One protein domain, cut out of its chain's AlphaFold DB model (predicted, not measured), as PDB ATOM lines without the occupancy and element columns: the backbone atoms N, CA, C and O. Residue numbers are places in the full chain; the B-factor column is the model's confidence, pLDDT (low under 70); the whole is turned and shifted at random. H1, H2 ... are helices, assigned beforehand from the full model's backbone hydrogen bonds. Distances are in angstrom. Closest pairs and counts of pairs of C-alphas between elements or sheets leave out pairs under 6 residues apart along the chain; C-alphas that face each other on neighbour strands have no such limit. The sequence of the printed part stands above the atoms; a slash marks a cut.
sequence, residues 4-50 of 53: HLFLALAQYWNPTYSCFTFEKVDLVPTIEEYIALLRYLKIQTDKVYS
ATOM      1  N   HIS A   4     342.425 372.896 321.633       82.81
ATOM      2  CA  HIS A   4     341.171 372.341 322.124       82.81
ATOM      3  C   HIS A   4     340.950 370.889 321.687       82.81
ATOM      4  O   HIS A   4     340.413 370.098 322.462       82.81
ATOM      5  N   LEU A   5     341.417 370.506 320.494       80.81
ATOM      6  CA  LEU A   5     341.340 369.124 320.023       80.81
ATOM      7  C   LEU A   5     342.241 368.204 320.856       80.81
ATOM      8  O   LEU A   5     341.833 367.096 321.196       80.81
ATOM      9  N   PHE A   6     343.439 368.658 321.231       83.81
ATOM     10  CA  PHE A   6     344.337 367.872 322.084       83.81
ATOM     11  C   PHE A   6     343.789 367.679 323.487       83.81
ATOM     12  O   PHE A   6     343.842 366.569 324.011       83.81
ATOM     13  N   LEU A   7     343.233 368.739 324.074       86.62
ATOM     14  CA  LEU A   7     342.612 368.664 325.392       86.62
ATOM     15  C   LEU A   7     341.406 367.720 325.386       86.62
ATOM     16  O   LEU A   7     341.274 366.910 326.301       86.62
ATOM     17  N   ALA A   8     340.578 367.763 324.340       83.19
ATOM     18  CA  ALA A   8     339.462 366.837 324.179       83.19
ATOM     19  C   ALA A   8     339.941 365.384 324.033       83.19
ATOM     20  O   ALA A   8     339.431 364.503 324.715       83.19
ATOM     21  N   LEU A   9     340.955 365.119 323.204       81.12
ATOM     22  CA  LEU A   9     341.493 363.766 323.020       81.12
ATOM     23  C   LEU A   9     342.148 363.220 324.295       81.12
ATOM     24  O   LEU A   9     341.952 362.053 324.629       81.12
ATOM     25  N   ALA A  10     342.879 364.054 325.038       86.06
ATOM     26  CA  ALA A  10     343.528 363.660 326.286       86.06
ATOM     27  C   ALA A  10     342.527 363.179 327.352       86.06
ATOM     28  O   ALA A  10     342.863 362.292 328.134       86.06
ATOM     29  N   GLN A  11     341.293 363.699 327.352       85.50
ATOM     30  CA  GLN A  11     340.229 363.246 328.261       85.50
ATOM     31  C   GLN A  11     339.799 361.794 328.009       85.50
ATOM     32  O   GLN A  11     339.334 361.133 328.932       85.50
ATOM     33  N   TYR A  12     339.982 361.280 326.790       84.44
ATOM     34  CA  TYR A  12     339.638 359.901 326.428       84.44
ATOM     35  C   TYR A  12     340.817 358.927 326.561       84.44
ATOM     36  O   TYR A  12     340.662 357.744 326.259       84.44
ATOM     37  N   TRP A  13     342.005 359.382 326.973       87.31
ATOM     38  CA  TRP A  13     343.179 358.516 327.104       87.31
ATOM     39  C   TRP A  13     343.016 357.512 328.252       87.31
ATOM     40  O   TRP A  13     342.843 357.884 329.412       87.31
ATOM     41  N   ASN A  14     343.136 356.226 327.932       84.81
ATOM     42  CA  ASN A  14     343.078 355.134 328.888       84.81
ATOM     43  C   ASN A  14     344.486 354.582 329.157       84.81
ATOM     44  O   ASN A  14     345.051 353.894 328.299       84.81
ATOM     45  N   PRO A  15     345.061 354.822 330.350       86.00
ATOM     46  CA  PRO A  15     346.415 354.375 330.658       86.00
ATOM     47  C   PRO A  15     346.525 352.848 330.764       86.00
ATOM     48  O   PRO A  15     347.583 352.296 330.472       86.00
ATOM     49  N   THR A  16     345.442 352.152 331.122       90.12
ATOM     50  CA  THR A  16     345.422 350.689 331.291       90.12
ATOM     51  C   THR A  16     345.643 349.961 329.968       90.12
ATOM     52  O   THR A  16     346.316 348.935 329.930       90.12
ATOM     53  N   TYR A  17     345.101 350.506 328.880       84.75
ATOM     54  CA  TYR A  17     345.200 349.924 327.539       84.75
ATOM     55  C   TYR A  17     346.132 350.709 326.609       84.75
ATOM     56  O   TYR A  17     346.332 350.304 325.466       84.75
ATOM     57  N   SER A  18     346.716 351.813 327.095       84.44
ATOM     58  CA  SER A  18     347.551 352.734 326.310       84.44
ATOM     59  C   SER A  18     346.881 353.175 324.998       84.44
ATOM     60  O   SER A  18     347.523 353.255 323.950       84.44
ATOM     61  N   CYS A  19     345.571 353.424 325.041       82.38
ATOM     62  CA  CYS A  19     344.766 353.818 323.886       82.38
ATOM     63  C   CYS A  19     343.640 354.772 324.301       82.38
ATOM     64  O   CYS A  19     343.357 354.929 325.485       82.38
ATOM     65  N   PHE A  20     342.980 355.417 323.337       82.56
ATOM     66  CA  PHE A  20     341.787 356.213 323.623       82.56
ATOM     67  C   PHE A  20     340.575 355.292 323.806       82.56
ATOM     68  O   PHE A  20     340.250 354.523 322.900       82.56
ATOM     69  N   THR A  21     339.896 355.373 324.951       76.62
ATOM     70  CA  THR A  21     338.610 354.703 325.170       76.62
ATOM     71  C   THR A  21     337.500 355.731 325.172       76.62
ATOM     72  O   THR A  21     337.375 356.530 326.098       76.62
ATOM     73  N   PHE A  22     336.670 355.675 324.144       74.31
ATOM     74  CA  PHE A  22     335.364 356.302 324.184       74.31
ATOM     75  C   PHE A  22     334.474 355.403 325.038       74.31
ATOM     76  O   PHE A  22     334.529 354.176 324.902       74.31
ATOM     77  N   GLU A  23     333.723 355.995 325.968       69.50
ATOM     78  CA  GLU A  23     332.696 355.276 326.719       69.50
ATOM     79  C   GLU A  23     331.873 354.431 325.742       69.50
ATOM     80  O   GLU A  23     331.703 354.818 324.583       69.50
ATOM     81  N   LYS A  24     331.418 353.252 326.182       62.34
ATOM     82  CA  LYS A  24     330.627 352.338 325.358       62.34
ATOM     83  C   LYS A  24     329.244 352.948 325.125       62.34
ATOM     84  O   LYS A  24     328.243 352.478 325.648       62.34
ATOM     85  N   VAL A  25     329.192 354.019 324.345       59.97
ATOM     86  CA  VAL A  25     328.016 354.373 323.580       59.97
ATOM     87  C   VAL A  25     327.738 353.120 322.753       59.97
ATOM     88  O   VAL A  25     328.673 352.551 322.181       59.97
ATOM     89  N   ASP A  26     326.500 352.633 322.765       61.97
ATOM     90  CA  ASP A  26     326.054 351.487 321.963       61.97
ATOM     91  C   ASP A  26     326.047 351.905 320.475       61.97
ATOM     92  O   ASP A  26     325.032 351.953 319.795       61.97
ATOM     93  N   LEU A  27     327.219 352.303 319.979       63.44
ATOM     94  CA  LEU A  27     327.541 352.684 318.615       63.44
ATOM     95  C   LEU A  27     327.856 351.406 317.865       63.44
ATOM     96  O   LEU A  27     328.913 351.310 317.244       63.44
ATOM     97  N   VAL A  28     326.987 350.396 317.954       71.50
ATOM     98  CA  VAL A  28     326.941 349.432 316.860       71.50
ATOM     99  C   VAL A  28     326.459 350.272 315.688       71.50
ATOM    100  O   VAL A  28     325.277 350.622 315.663       71.50
ATOM    101  N   PRO A  29     327.359 350.697 314.783       69.06
ATOM    102  CA  PRO A  29     326.945 351.557 313.703       69.06
ATOM    103  C   PRO A  29     325.958 350.738 312.887       69.06
ATOM    104  O   PRO A  29     326.129 349.517 312.730       69.06
ATOM    105  N   THR A  30     324.943 351.386 312.337       85.69
ATOM    106  CA  THR A  30     324.194 350.718 311.278       85.69
ATOM    107  C   THR A  30     325.158 350.374 310.137       85.69
ATOM    108  O   THR A  30     326.257 350.933 310.012       85.69
ATOM    109  N   ILE A  31     324.780 349.416 309.291       85.19
ATOM    110  CA  ILE A  31     325.618 349.005 308.157       85.19
ATOM    111  C   ILE A  31     325.963 350.229 307.289       85.19
ATOM    112  O   ILE A  31     327.089 350.357 306.804       85.19
ATOM    113  N   GLU A  32     325.030 351.168 307.155       87.62
ATOM    114  CA  GLU A  32     325.180 352.423 306.426       87.62
ATOM    115  C   GLU A  32     326.234 353.344 307.055       87.62
ATOM    116  O   GLU A  32     327.094 353.868 306.341       87.62
ATOM    117  N   GLU A  33     326.211 353.514 308.379       82.62
ATOM    118  CA  GLU A  33     327.191 354.326 309.112       82.62
ATOM    119  C   GLU A  33     328.592 353.712 309.034       82.62
ATOM    120  O   GLU A  33     329.575 354.416 308.787       82.62
ATOM    121  N   TYR A  34     328.692 352.386 309.142       84.69
ATOM    122  CA  TYR A  34     329.955 351.672 308.969       84.69
ATOM    123  C   TYR A  34     330.524 351.839 307.548       84.69
ATOM    124  O   TYR A  34     331.714 352.121 307.373       84.69
ATOM    125  N   ILE A  35     329.678 351.740 306.514       88.38
ATOM    126  CA  ILE A  35     330.076 351.989 305.119       88.38
ATOM    127  C   ILE A  35     330.528 353.443 304.929       88.38
ATOM    128  O   ILE A  35     331.512 353.686 304.221       88.38
ATOM    129  N   ALA A  36     329.843 354.408 305.548       88.12
ATOM    130  CA  ALA A  36     330.218 355.817 305.483       88.12
ATOM    131  C   ALA A  36     331.604 356.065 306.105       88.12
ATOM    132  O   ALA A  36     332.444 356.719 305.480       88.12
ATOM    133  N   LEU A  37     331.882 355.472 307.271       84.81
ATOM    134  CA  LEU A  37     333.190 355.545 307.929       84.81
ATOM    135  C   LEU A  37     334.301 354.905 307.087       84.81
ATOM    136  O   LEU A  37     335.356 355.514 306.901       84.81
ATOM    137  N   LEU A  38     334.060 353.720 306.515       83.75
ATOM    138  CA  LEU A  38     335.023 353.058 305.628       83.75
ATOM    139  C   LEU A  38     335.341 353.897 304.384       83.75
ATOM    140  O   LEU A  38     336.504 354.009 303.989       83.75
ATOM    141  N   ARG A  39     334.324 354.508 303.763       82.69
ATOM    142  CA  ARG A  39     334.514 355.394 302.603       82.69
ATOM    143  C   ARG A  39     335.315 356.635 302.978       82.69
ATOM    144  O   ARG A  39     336.247 356.982 302.259       82.69
ATOM    145  N   TYR A  40     334.994 357.266 304.105       81.19
ATOM    146  CA  TYR A  40     335.735 358.422 304.606       81.19
ATOM    147  C   TYR A  40     337.206 358.088 304.880       81.19
ATOM    148  O   TYR A  40     338.096 358.810 304.430       81.19
ATOM    149  N   LEU A  41     337.475 356.962 305.549       80.31
ATOM    150  CA  LEU A  41     338.836 356.512 305.841       80.31
ATOM    151  C   LEU A  41     339.634 356.241 304.560       80.31
ATOM    152  O   LEU A  41     340.810 356.598 304.482       80.31
ATOM    153  N   LYS A  42     339.000 355.662 303.535       76.50
ATOM    154  CA  LYS A  42     339.628 355.441 302.229       76.50
ATOM    155  C   LYS A  42     339.984 356.758 301.533       76.50
ATOM    156  O   LYS A  42     341.114 356.918 301.093       76.50
ATOM    157  N   ILE A  43     339.072 357.729 301.529       73.19
ATOM    158  CA  ILE A  43     339.316 359.065 300.956       73.19
ATOM    159  C   ILE A  43     340.462 359.782 301.692       73.19
ATOM    160  O   ILE A  43     341.310 360.412 301.063       73.19
ATOM    161  N   GLN A  44     340.517 359.670 303.021       64.62
ATOM    162  CA  GLN A  44     341.607 360.224 303.832       64.62
ATOM    163  C   GLN A  44     342.942 359.531 303.544       64.62
ATOM    164  O   GLN A  44     343.966 360.196 303.431       64.62
ATOM    165  N   THR A  45     342.927 358.211 303.375       60.38
ATOM    166  CA  THR A  45     344.103 357.416 302.995       60.38
ATOM    167  C   THR A  45     344.636 357.882 301.641       60.38
ATOM    168  O   THR A  45     345.807 358.238 301.532       60.38
ATOM    169  N   ASP A  46     343.768 358.020 300.641       62.62
ATOM    170  CA  ASP A  46     344.146 358.517 299.314       62.62
ATOM    171  C   ASP A  46     344.711 359.952 299.372       62.62
ATOM    172  O   ASP A  46     345.630 360.298 298.628       62.62
ATOM    173  N   LYS A  47     344.225 360.779 300.307       59.09
ATOM    174  CA  LYS A  47     344.714 362.147 300.547       59.09
ATOM    175  C   LYS A  47     346.060 362.208 301.288       59.09
ATOM    176  O   LYS A  47     346.821 363.146 301.084       59.09
ATOM    177  N   VAL A  48     346.363 361.239 302.153       60.06
ATOM    178  CA  VAL A  48     347.640 361.172 302.895       60.06
ATOM    179  C   VAL A  48     348.757 360.575 302.033       60.06
ATOM    180  O   VAL A  48     349.907 360.992 302.148       60.06
ATOM    181  N   TYR A  49     348.430 359.639 301.136       56.28
ATOM    182  CA  TYR A  49     349.403 359.005 300.236       56.28
ATOM    183  C   TYR A  49     349.527 359.678 298.862       56.28
ATOM    184  O   TYR A  49     350.362 359.266 298.053       56.28
ATOM    185  N   SER A  50     348.766 360.743 298.598       59.91
ATOM    186  CA  SER A  50     349.002 361.621 297.451       59.91
ATOM    187  C   SER A  50     350.226 362.491 297.731       59.91
ATOM    188  O   SER A  50     350.156 363.625 298.199       59.91
TER     189      SER A  50
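AT A GLANCE: This is residues 4 to 50 of the 53 residues of an uncharacterized protein of Gossypium schwendimanii (UniProt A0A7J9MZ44). The model is an open U: a short helix, H1, with a small loop beside it makes one side, the long helix H2 makes the other as an arm standing free, and an unnamed stretch joins them across the bottom. The printed part has 47 residues with two named helices, H1 then H2, and no named strand; the class is all helix. It is only just loose, close to extended, with a radius of gyration of the C-alphas of 14.1 A and spans of 32 by 29 by 21 A.

IN THESE COORDINATES: H1, residues 4 to 11, begins at C-alpha 4 (341.171, 372.341, 322.124) and is 11.0 A long from first to last C-alpha. H2, residues 31 to 49, is 27.0 A long and ends at C-alpha 49 (349.403, 359.005, 300.236).

HOW THE PARTS SIT: Residues 13 to 14 pair with residues 19 to 20, antiparallel. H1 and H2 are apart. Residues 38 to 50, of which 38 to 49 belong to H2, stand free. In H1 and H2 every O i to N i+4 pair is within hydrogen-bond range.

THE WHOLE: The C-alphas farthest apart, of Thr 16 and Ser 50, are 35.7 A apart. The printed part has no cut. The link from H1 to H2, 19 residues, is long. The pLDDT is under 70 at residues 23 to 27, 29 and 44 to 50.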